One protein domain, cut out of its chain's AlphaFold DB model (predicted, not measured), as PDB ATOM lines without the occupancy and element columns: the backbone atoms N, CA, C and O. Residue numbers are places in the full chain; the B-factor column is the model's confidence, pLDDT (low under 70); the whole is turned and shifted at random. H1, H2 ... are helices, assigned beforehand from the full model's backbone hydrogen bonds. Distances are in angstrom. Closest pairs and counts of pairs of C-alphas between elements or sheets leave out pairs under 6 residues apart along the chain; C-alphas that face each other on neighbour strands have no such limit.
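What this domain is: This is residues 199 to 224 and 246 to 307 of the 313 residues of an uncharacterized protein of Pyrenophora teres f. maculata (UniProt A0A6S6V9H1). H3 and H4 form a hairpin; H1 crosses H3's first half. H2 runs beside H1's later part. The printed part, 88 residues with four named helices, H1 to H4, is all helix and compact, radius of gyration of the C-alphas 13.3 A, spanning 40 by 27 by 18 A.

How they stand to each other: H3, residues 261 to 283, touches H4, residues 292 to 305, closest at C-alphas 278 and 292, 5.0 A. H1, residues 199 to 217, touches H3's residues 262 to 271 alone at a steep tilt of 52 degrees, closest at C-alphas 210 and 267, 4.4 A. H2, residues 246 to 257, touches H1's residues 210 to 217 alone, closest at C-alphas 250 and 213, 4.9 A. In H2 7 of 8 O i to N i+4 pairs are within hydrogen-bond range, elsewhere every pair.

Where its parts are: H1 begins at C-alpha 199 (141.657, 78.013, 73.486); H4 ends at C-alpha 305 (120.699, 62.334, 57.828). H3 measures 33.0 A.

The domain as a whole: C-alphas 224 and 246 are 18.0 A apart across the cut; 13 residues have pLDDT under 70.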
ATOM      1  N   GLN A 199     142.327  78.034  74.787       88.81
ATOM      2  CA  GLN A 199     141.657  78.013  73.486       88.81
ATOM      3  C   GLN A 199     142.272  76.960  72.558       88.81
ATOM      4  O   GLN A 199     141.542  76.157  71.984       88.81
ATOM      5  N   ASN A 200     143.604  76.872  72.498       88.50
ATOM      6  CA  ASN A 200     144.301  75.853  71.709       88.50
ATOM      7  C   ASN A 200     143.963  74.427  72.170       88.50
ATOM      8  O   ASN A 200     143.757  73.536  71.342       88.50
ATOM      9  N   LYS A 201     143.875  74.191  73.487       88.75
ATOM     10  CA  LYS A 201     143.465  72.889  74.038       88.75
ATOM     11  C   LYS A 201     142.021  72.549  73.682       88.75
ATOM     12  O   LYS A 201     141.762  71.423  73.264       88.75
ATOM     13  N   VAL A 202     141.103  73.507  73.815       89.19
ATOM     14  CA  VAL A 202     139.690  73.329  73.443       89.19
ATOM     15  C   VAL A 202     139.567  73.001  71.956       89.19
ATOM     16  O   VAL A 202     138.930  72.012  71.605       89.19
ATOM     17  N   HIS A 203     140.244  73.755  71.090       88.12
ATOM     18  CA  HIS A 203     140.258  73.506  69.650       88.12
ATOM     19  C   HIS A 203     140.795  72.105  69.314       88.12
ATOM     20  O   HIS A 203     140.199  71.374  68.522       88.12
ATOM     21  N   LYS A 204     141.896  71.682  69.953       87.69
ATOM     22  CA  LYS A 204     142.454  70.334  69.769       87.69
ATOM     23  C   LYS A 204     141.450  69.242  70.152       87.69
ATOM     24  O   LYS A 204     141.287  68.288  69.396       87.69
ATOM     25  N   LEU A 205     140.754  69.398  71.279       87.50
ATOM     26  CA  LEU A 205     139.727  68.448  71.713       87.50
ATOM     27  C   LEU A 205     138.555  68.390  70.729       87.50
ATOM     28  O   LEU A 205     138.110  67.298  70.391       87.50
ATOM     29  N   LYS A 206     138.092  69.537  70.212       88.94
ATOM     30  CA  LYS A 206     137.035  69.572  69.186       88.94
ATOM     31  C   LYS A 206     137.440  68.802  67.928       88.94
ATOM     32  O   LYS A 206     136.653  67.986  67.450       88.94
ATOM     33  N   ARG A 207     138.675  68.987  67.446       86.38
ATOM     34  CA  ARG A 207     139.238  68.217  66.321       86.38
ATOM     35  C   ARG A 207     139.277  66.714  66.602       86.38
ATOM     36  O   ARG A 207     138.909  65.912  65.743       86.38
ATOM     37  N   GLU A 208     139.721  66.318  67.794       84.19
ATOM     38  CA  GLU A 208     139.770  64.908  68.189       84.19
ATOM     39  C   GLU A 208     138.366  64.291  68.226       84.19
ATOM     40  O   GLU A 208     138.154  63.241  67.624       84.19
ATOM     41  N   ILE A 209     137.386  64.965  68.835       85.69
ATOM     42  CA  ILE A 209     135.987  64.510  68.874       85.69
ATOM     43  C   ILE A 209     135.419  64.393  67.454       85.69
ATOM     44  O   ILE A 209     134.844  63.362  67.115       85.69
ATOM     45  N   ALA A 210     135.622  65.405  66.606       87.38
ATOM     46  CA  ALA A 210     135.212  65.398  65.202       87.38
ATOM     47  C   ALA A 210     135.759  64.179  64.437       87.38
ATOM     48  O   ALA A 210     135.016  63.499  63.726       87.38
ATOM     49  N   THR A 211     137.039  63.863  64.647       83.00
ATOM     50  CA  THR A 211     137.700  62.695  64.047       83.00
ATOM     51  C   THR A 211     137.087  61.387  64.545       83.00
ATOM     52  O   THR A 211     136.806  60.493  63.749       83.00
ATOM     53  N   GLN A 212     136.826  61.273  65.851       81.06
ATOM     54  CA  GLN A 212     136.207  60.074  66.426       81.06
ATOM     55  C   GLN A 212     134.782  59.857  65.912       81.06
ATOM     56  O   GLN A 212     134.418  58.725  65.603       81.06
ATOM     57  N   VAL A 213     133.989  60.923  65.753       84.38
ATOM     58  CA  VAL A 213     132.658  60.821  65.136       84.38
ATOM     59  C   VAL A 213     132.775  60.291  63.705       84.38
ATOM     60  O   VAL A 213     132.066  59.350  63.354       84.38
ATOM     61  N   ALA A 214     133.698  60.832  62.902       82.75
ATOM     62  CA  ALA A 214     133.920  60.364  61.534       82.75
ATOM     63  C   ALA A 214     134.313  58.874  61.486       82.75
ATOM     64  O   ALA A 214     133.779  58.130  60.666       82.75
ATOM     65  N   HIS A 215     135.180  58.410  62.390       77.44
ATOM     66  CA  HIS A 215     135.536  56.991  62.487       77.44
ATOM     67  C   HIS A 215     134.357  56.102  62.911       77.44
ATOM     68  O   HIS A 215     134.155  55.045  62.318       77.44
ATOM     69  N   LEU A 216     133.558  56.523  63.898       79.00
ATOM     70  CA  LEU A 216     132.379  55.772  64.350       79.00
ATOM     71  C   LEU A 216     131.338  55.612  63.238       79.00
ATOM     72  O   LEU A 216     130.743  54.543  63.093       79.00
ATOM     73  N   ASP A 217     131.148  56.641  62.411       78.69
ATOM     74  CA  ASP A 217     130.235  56.570  61.268       78.69
ATOM     75  C   ASP A 217     130.680  55.531  60.240       78.69
ATOM     76  O   ASP A 217     129.849  54.828  59.656       78.69
ATOM     77  N   LEU A 218     131.994  55.426  60.056       73.12
ATOM     78  CA  LEU A 218     132.661  54.554  59.098       73.12
ATOM     79  C   LEU A 218     133.013  53.177  59.674       73.12
ATOM     80  O   LEU A 218     133.629  52.381  58.980       73.12
ATOM     81  N   PHE A 219     132.584  52.856  60.897       71.31
ATOM     82  CA  PHE A 219     132.942  51.607  61.583       71.31
ATOM     83  C   PHE A 219     132.628  50.332  60.777       71.31
ATOM     84  O   PHE A 219     133.354  49.349  60.865       71.31
ATOM     85  N   ASN A 220     131.560  50.346  59.970       64.38
ATOM     86  CA  ASN A 220     131.149  49.205  59.138       64.38
ATOM     87  C   ASN A 220     131.670  49.275  57.687       64.38
ATOM     88  O   ASN A 220     131.207  48.516  56.839       64.38
ATOM     89  N   ILE A 221     132.570  50.213  57.387       64.00
ATOM     90  CA  ILE A 221     133.164  50.443  56.065       64.00
ATOM     91  C   ILE A 221     134.641  50.100  56.143       64.00
ATOM     92  O   ILE A 221     135.314  50.414  57.125       64.00
ATOM     93  N   ARG A 222     135.171  49.463  55.098       61.72
ATOM     94  CA  ARG A 222     136.597  49.143  55.033       61.72
ATOM     95  C   ARG A 222     137.369  50.394  54.662       61.72
ATOM     96  O   ARG A 222     137.632  50.651  53.490       61.72
ATOM     97  N   ILE A 223     137.724  51.178  55.673       62.25
ATOM     98  CA  ILE A 223     138.536  52.373  55.483       62.25
ATOM     99  C   ILE A 223     140.033  52.064  55.511       62.25
ATOM    100  O   ILE A 223     140.490  51.223  56.285       62.25
ATOM    101  N   TYR A 224     140.822  52.755  54.688       55.19
ATOM    102  CA  TYR A 224     142.273  52.726  54.833       55.19
ATOM    103  C   TYR A 224     142.658  53.561  56.056       55.19
ATOM    104  O   TYR A 224     142.371  54.757  56.120       55.19
ATOM    105  N   ALA A 246     127.552  51.517  66.695       67.75
ATOM    106  CA  ALA A 246     128.541  52.582  66.496       67.75
ATOM    107  C   ALA A 246     127.918  53.820  65.823       67.75
ATOM    108  O   ALA A 246     128.303  54.955  66.108       67.75
ATOM    109  N   ARG A 247     126.874  53.605  65.011       68.38
ATOM    110  CA  ARG A 247     126.065  54.655  64.383       68.38
ATOM    111  C   ARG A 247     125.281  55.479  65.407       68.38
ATOM    112  O   ARG A 247     125.217  56.698  65.272       68.38
ATOM    113  N   ILE A 248     124.694  54.838  66.419       72.12
ATOM    114  CA  ILE A 248     123.984  55.512  67.516       72.12
ATOM    115  C   ILE A 248     124.990  56.327  68.335       72.12
ATOM    116  O   ILE A 248     124.772  57.514  68.547       72.12
ATOM    117  N   ALA A 249     126.136  55.738  68.692       72.06
ATOM    118  CA  ALA A 249     127.176  56.429  69.455       72.06
ATOM    119  C   ALA A 249     127.746  57.652  68.713       72.06
ATOM    120  O   ALA A 249     127.840  58.735  69.291       72.06
ATOM    121  N   GLY A 250     128.072  57.513  67.422       78.81
ATOM    122  CA  GLY A 250     128.537  58.627  66.594       78.81
ATOM    123  C   GLY A 250     127.486  59.732  66.467       78.81
ATOM    124  O   GLY A 250     127.814  60.913  66.564       78.81
ATOM    125  N   ASN A 251     126.209  59.366  66.315       83.06
ATOM    126  CA  ASN A 251     125.115  60.329  66.214       83.06
ATOM    127  C   ASN A 251     124.838  61.069  67.529       83.06
ATOM    128  O   ASN A 251     124.589  62.272  67.504       83.06
ATOM    129  N   ASP A 252     124.904  60.378  68.665       79.81
ATOM    130  CA  ASP A 252     124.717  60.984  69.983       79.81
ATOM    131  C   ASP A 252     125.839  61.978  70.293       79.81
ATOM    132  O   ASP A 252     125.572  63.097  70.735       79.81
ATOM    133  N   ILE A 253     127.093  61.615  69.993       83.44
ATOM    134  CA  ILE A 253     128.226  62.536  70.124       83.44
ATOM    135  C   ILE A 253     128.035  63.720  69.174       83.44
ATOM    136  O   ILE A 253     128.108  64.860  69.619       83.44
ATOM    137  N   PHE A 254     127.722  63.486  67.898       89.44
ATOM    138  CA  PHE A 254     127.517  64.562  66.929       89.44
ATOM    139  C   PHE A 254     126.437  65.558  67.373       89.44
ATOM    140  O   PHE A 254     126.680  66.762  67.366       89.44
ATOM    141  N   LYS A 255     125.268  65.081  67.819       88.44
ATOM    142  CA  LYS A 255     124.163  65.939  68.281       88.44
ATOM    143  C   LYS A 255     124.556  66.851  69.441       88.44
ATOM    144  O   LYS A 255     124.070  67.977  69.509       88.44
ATOM    145  N   ASN A 256     125.446  66.397  70.320       87.81
ATOM    146  CA  ASN A 256     125.930  67.215  71.433       87.81
ATOM    147  C   ASN A 256     126.794  68.397  70.967       87.81
ATOM    148  O   ASN A 256     126.855  69.409  71.658       87.81
ATOM    149  N   TRP A 257     127.423  68.291  69.792       89.56
ATOM    150  CA  TRP A 257     128.353  69.292  69.262       89.56
ATOM    151  C   TRP A 257     127.865  69.985  67.982       89.56
ATOM    152  O   TRP A 257     128.491  70.934  67.527       89.56
ATOM    153  N   MET A 258     126.724  69.582  67.416       89.19
ATOM    154  CA  MET A 258     126.243  70.052  66.106       89.19
ATOM    155  C   MET A 258     125.953  71.558  66.010       89.19
ATOM    156  O   MET A 258     125.750  72.062  64.913       89.19
ATOM    157  N   LYS A 259     125.878  72.272  67.140       90.56
ATOM    158  CA  LYS A 259     125.692  73.732  67.186       90.56
ATOM    159  C   LYS A 259     127.012  74.508  67.273       90.56
ATOM    160  O   LYS A 259     126.991  75.730  67.204       90.56
ATOM    161  N   ASP A 260     128.133  73.821  67.475       90.75
ATOM    162  CA  ASP A 260     129.455  74.427  67.603       90.75
ATOM    163  C   ASP A 260     130.115  74.525  66.217       90.75
ATOM    164  O   ASP A 260     130.420  73.516  65.581       90.75
ATOM    165  N   GLU A 261     130.301  75.753  65.727       90.56
ATOM    166  CA  GLU A 261     130.807  76.026  64.373       90.56
ATOM    167  C   GLU A 261     132.245  75.528  64.155       90.56
ATOM    168  O   GLU A 261     132.575  75.016  63.080       90.56
ATOM    169  N   GLU A 262     133.099  75.623  65.178       89.88
ATOM    170  CA  GLU A 262     134.476  75.120  65.112       89.88
ATOM    171  C   GLU A 262     134.483  73.592  65.042       89.88
ATOM    172  O   GLU A 262     135.193  73.011  64.220       89.88
ATOM    173  N   PHE A 263     133.649  72.929  65.851       92.56
ATOM    174  CA  PHE A 263     133.467  71.482  65.756       92.56
ATOM    175  C   PHE A 263     132.963  71.071  64.370       92.56
ATOM    176  O   PHE A 263     133.508  70.132  63.795       92.56
ATOM    177  N   LEU A 264     131.961  71.758  63.810       91.62
ATOM    178  CA  LEU A 264     131.436  71.448  62.476       91.62
ATOM    179  C   LEU A 264     132.503  71.604  61.386       91.62
ATOM    180  O   LEU A 264     132.562  70.791  60.461       91.62
ATOM    181  N   THR A 265     133.355  72.622  61.504       91.44
ATOM    182  CA  THR A 265     134.479  72.847  60.588       91.44
ATOM    183  C   THR A 265     135.471  71.687  60.652       91.44
ATOM    184  O   THR A 265     135.791  71.087  59.625       91.44
ATOM    185  N   GLU A 266     135.895  71.305  61.857       90.25
ATOM    186  CA  GLU A 266     136.803  70.174  62.072       90.25
ATOM    187  C   GLU A 266     136.173  68.827  61.675       90.25
ATOM    188  O   GLU A 266     136.845  67.959  61.126       90.25
ATOM    189  N   TYR A 267     134.865  68.660  61.873       91.81
ATOM    190  CA  TYR A 267     134.100  67.485  61.455       91.81
ATOM    191  C   TYR A 267     134.065  67.329  59.933       91.81
ATOM    192  O   TYR A 267     134.331  66.239  59.417       91.81
ATOM    193  N   LYS A 268     133.810  68.416  59.191       90.94
ATOM    194  CA  LYS A 268     133.893  68.402  57.724       90.94
ATOM    195  C   LYS A 268     135.323  68.139  57.253       90.94
ATOM    196  O   LYS A 268     135.512  67.312  56.365       90.94
ATOM    197  N   ALA A 269     136.319  68.768  57.878       88.81
ATOM    198  CA  ALA A 269     137.726  68.553  57.550       88.81
ATOM    199  C   ALA A 269     138.168  67.098  57.784       88.81
ATOM    200  O   ALA A 269     138.828  66.516  56.925       88.81
ATOM    201  N   ALA A 270     137.758  66.478  58.896       86.31
ATOM    202  CA  ALA A 270     138.054  65.076  59.190       86.31
ATOM    203  C   ALA A 270     137.456  64.130  58.136       86.31
ATOM    204  O   ALA A 270     138.131  63.217  57.663       86.31
ATOM    205  N   ARG A 271     136.212  64.372  57.710       88.44
ATOM    206  CA  ARG A 271     135.543  63.584  56.662       88.44
ATOM    207  C   ARG A 271     136.193  63.752  55.292       88.44
ATOM    208  O   ARG A 271     136.459  62.756  54.622       88.44
ATOM    209  N   GLN A 272     136.517  64.989  54.917       89.31
ATOM    210  CA  GLN A 272     137.274  65.286  53.701       89.31
ATOM    211  C   GLN A 272     138.641  64.591  53.719       89.31
ATOM    212  O   GLN A 272     139.040  63.994  52.725       89.31
ATOM    213  N   HIS A 273     139.335  64.606  54.861       84.75
ATOM    214  CA  HIS A 273     140.616  63.923  55.018       84.75
ATOM    215  C   HIS A 273     140.498  62.417  54.767       84.75
ATOM    216  O   HIS A 273     141.327  61.869  54.044       84.75
ATOM    217  N   VAL A 274     139.463  61.752  55.296       82.44
ATOM    218  CA  VAL A 274     139.234  60.321  55.035       82.44
ATOM    219  C   VAL A 274     139.023  60.050  53.541       82.44
ATOM    220  O   VAL A 274     139.606  59.108  53.007       82.44
ATOM    221  N   ILE A 275     138.246  60.885  52.848       85.31
ATOM    222  CA  ILE A 275     138.003  60.736  51.404       85.31
ATOM    223  C   ILE A 275     139.306  60.916  50.621       85.31
ATOM    224  O   ILE A 275     139.694  60.027  49.864       85.31
ATOM    225  N   SER A 276     140.031  62.013  50.856       84.12
ATOM    226  CA  SER A 276     141.316  62.275  50.200       84.12
ATOM    227  C   SER A 276     142.351  61.182  50.491       84.12
ATOM    228  O   SER A 276     143.148  60.830  49.622       84.12
ATOM    229  N   HIS A 277     142.317  60.597  51.690       80.50
ATOM    230  CA  HIS A 277     143.167  59.473  52.062       80.50
ATOM    231  C   HIS A 277     142.844  58.202  51.254       80.50
ATOM    232  O   HIS A 277     143.760  57.533  50.778       80.50
ATOM    233  N   HIS A 278     141.562  57.897  51.028       75.62
ATOM    234  CA  HIS A 278     141.151  56.802  50.142       75.62
ATOM    235  C   HIS A 278     141.570  57.034  48.688       75.62
ATOM    236  O   HIS A 278     142.099  56.115  48.066       75.62
ATOM    237  N   VAL A 279     141.403  58.255  48.167       83.12
ATOM    238  CA  VAL A 279     141.844  58.621  46.809       83.12
ATOM    239  C   VAL A 279     143.343  58.342  46.626       83.12
ATOM    240  O   VAL A 279     143.748  57.751  45.627       83.12
ATOM    241  N   ALA A 280     144.174  58.689  47.613       78.06
ATOM    242  CA  ALA A 280     145.612  58.412  47.566       78.06
ATOM    243  C   ALA A 280     145.936  56.901  47.537       78.06
ATOM    244  O   ALA A 280     146.850  56.468  46.828       78.06
ATOM    245  N   HIS A 281     145.184  56.076  48.270       74.81
ATOM    246  CA  HIS A 281     145.358  54.619  48.248       74.81
ATOM    247  C   HIS A 281     144.911  53.973  46.930       74.81
ATOM    248  O   HIS A 281     145.559  53.042  46.452       74.81
ATOM    249  N   GLU A 282     143.857  54.491  46.304       77.06
ATOM    250  CA  GLU A 282     143.430  54.054  44.971       77.06
ATOM    251  C   GLU A 282     144.476  54.380  43.903       77.06
ATOM    252  O   GLU A 282     144.818  53.517  43.095       77.06
ATOM    253  N   MET A 283     145.053  55.586  43.948       79.19
ATOM    254  CA  MET A 283     146.124  56.007  43.033       79.19
ATOM    255  C   MET A 283     147.380  55.129  43.127       79.19
ATOM    256  O   MET A 283     148.138  55.034  42.165       79.19
ATOM    257  N   THR A 284     147.611  54.482  44.273       73.56
ATOM    258  CA  THR A 284     148.781  53.625  44.524       73.56
ATOM    259  C   THR A 284     148.507  52.129  44.316       73.56
ATOM    260  O   THR A 284     149.419  51.319  44.466       73.56
ATOM    261  N   GLY A 285     147.281  51.740  43.937       60.78
ATOM    262  CA  GLY A 285     146.930  50.360  43.570       60.78
ATOM    263  C   GLY A 285     146.774  49.380  44.742       60.78
ATOM    264  O   GLY A 285     146.784  48.164  44.540       60.78
ATOM    265  N   VAL A 286     146.632  49.868  45.978       60.12
ATOM    266  CA  VAL A 286     146.519  49.018  47.177       60.12
ATOM    267  C   VAL A 286     145.072  48.529  47.331       60.12
ATOM    268  O   VAL A 286     144.232  49.272  47.809       60.12
ATOM    269  N   GLY A 287     144.740  47.290  46.956       55.69
ATOM    270  CA  GLY A 287     143.344  46.811  46.848       55.69
ATOM    271  C   GLY A 287     142.729  46.127  48.081       55.69
ATOM    272  O   GLY A 287     142.351  44.961  47.992       55.69
ATOM    273  N   ARG A 288     142.627  46.794  49.242       61.19
ATOM    274  CA  ARG A 288     142.019  46.188  50.457       61.19
ATOM    275  C   ARG A 288     140.929  47.011  51.161       61.19
ATOM    276  O   ARG A 288     140.292  46.476  52.068       61.19
ATOM    277  N   GLY A 289     140.704  48.259  50.761       65.75
ATOM    278  CA  GLY A 289     139.647  49.130  51.282       65.75
ATOM    279  C   GLY A 289     138.514  49.337  50.279       65.75
ATOM    280  O   GLY A 289     138.615  48.943  49.118       65.75
ATOM    281  N   ASP A 290     137.433  49.954  50.746       69.31
ATOM    282  CA  ASP A 290     136.332  50.391  49.892       69.31
ATOM    283  C   ASP A 290     136.771  51.573  49.017       69.31
ATOM    284  O   ASP A 290     137.599  52.399  49.423       69.31
ATOM    285  N   PHE A 291     136.190  51.673  47.819       76.75
ATOM    286  CA  PHE A 291     136.490  52.768  46.898       76.75
ATOM    287  C   PHE A 291     136.145  54.134  47.520       76.75
ATOM    288  O   PHE A 291     135.125  54.282  48.201       76.75
ATOM    289  N   SER A 292     136.967  55.149  47.257       81.69
ATOM    290  CA  SER A 292     136.807  56.537  47.697       81.69
ATOM    291  C   SER A 292     135.424  57.089  47.353       81.69
ATOM    292  O   SER A 292     134.809  57.767  48.174       81.69
ATOM    293  N   SER A 293     134.880  56.718  46.190       84.06
ATOM    294  CA  SER A 293     133.530  57.066  45.744       84.06
ATOM    295  C   SER A 293     132.434  56.463  46.633       84.06
ATOM    296  O   SER A 293     131.488  57.165  46.998       84.06
ATOM    297  N   SER A 294     132.582  55.203  47.050       82.56
ATOM    298  CA  SER A 294     131.666  54.521  47.975       82.56
ATOM    299  C   SER A 294     131.728  55.125  49.378       82.56
ATOM    300  O   SER A 294     130.687  55.380  49.990       82.56
ATOM    301  N   VAL A 295     132.937  55.411  49.871       81.50
ATOM    302  CA  VAL A 295     133.147  56.071  51.169       81.50
ATOM    303  C   VAL A 295     132.551  57.478  51.160       81.50
ATOM    304  O   VAL A 295     131.786  57.822  52.060       81.50
ATOM    305  N   ARG A 296     132.812  58.268  50.111       87.81
ATOM    306  CA  ARG A 296     132.233  59.604  49.909       87.81
ATOM    307  C   ARG A 296     130.708  59.555  49.885       87.81
ATOM    308  O   ARG A 296     130.074  60.314  50.612       87.81
ATOM    309  N   HIS A 297     130.114  58.645  49.111       86.44
ATOM    310  CA  HIS A 297     128.658  58.501  49.043       86.44
ATOM    311  C   HIS A 297     128.052  58.173  50.414       86.44
ATOM    312  O   HIS A 297     127.044  58.758  50.812       86.44
ATOM    313  N   TYR A 298     128.689  57.280  51.175       84.81
ATOM    314  CA  TYR A 298     128.228  56.946  52.516       84.81
ATOM    315  C   TYR A 298     128.341  58.125  53.495       84.81
ATOM    316  O   TYR A 298     127.405  58.376  54.257       84.81
ATOM    317  N   ILE A 299     129.456  58.859  53.471       88.19
ATOM    318  CA  ILE A 299     129.669  60.059  54.292       88.19
ATOM    319  C   ILE A 299     128.590  61.104  53.987       88.19
ATOM    320  O   ILE A 299     127.931  61.563  54.922       88.19
ATOM    321  N   ILE A 300     128.346  61.410  52.707       89.81
ATOM    322  CA  ILE A 300     127.318  62.371  52.275       89.81
ATOM    323  C   ILE A 300     125.941  61.947  52.784       89.81
ATOM    324  O   ILE A 300     125.279  62.719  53.471       89.81
ATOM    325  N   ARG A 301     125.552  60.684  52.570       87.56
ATOM    326  CA  ARG A 301     124.269  60.162  53.064       87.56
ATOM    327  C   ARG A 301     124.133  60.296  54.586       87.56
ATOM    328  O   ARG A 301     123.038  60.519  55.100       87.56
ATOM    329  N   ARG A 302     125.231  60.140  55.334       85.88
ATOM    330  CA  ARG A 302     125.249  60.340  56.792       85.88
ATOM    331  C   ARG A 302     125.127  61.801  57.199       85.88
ATOM    332  O   ARG A 302     124.487  62.076  58.209       85.88
ATOM    333  N   ASP A 303     125.728  62.710  56.447       89.75
ATOM    334  CA  ASP A 303     125.597  64.143  56.696       89.75
ATOM    335  C   ASP A 303     124.192  64.644  56.386       89.75
ATOM    336  O   ASP A 303     123.611  65.345  57.211       89.75
ATOM    337  N   GLU A 304     123.587  64.176  55.295       88.75
ATOM    338  CA  GLU A 304     122.187  64.453  54.962       88.75
ATOM    339  C   GLU A 304     121.242  64.011  56.090       88.75
ATOM    340  O   GLU A 304     120.379  64.778  56.516       88.75
ATOM    341  N   GLN A 305     121.455  62.817  56.660       86.12
ATOM    342  CA  GLN A 305     120.699  62.334  57.828       86.12
ATOM    343  C   GLN A 305     120.857  63.220  59.073       86.12
ATOM    344  O   GLN A 305     119.993  63.211  59.951       86.12
ATOM    345  N   ARG A 306     121.958  63.969  59.164       86.19
ATOM    346  CA  ARG A 306     122.251  64.919  60.243       86.19
ATOM    347  C   ARG A 306     121.868  66.359  59.896       86.19
ATOM    348  O   ARG A 306     122.088  67.246  60.717       86.19
ATOM    349  N   GLY A 307     121.288  66.596  58.717       86.62
ATOM    350  CA  GLY A 307     120.940  67.932  58.231       86.62
ATOM    351  C   GLY A 307     122.153  68.783  57.849       86.62
ATOM    352  O   GLY A 307     122.060  70.008  57.826       86.62
TER     353      GLY A 307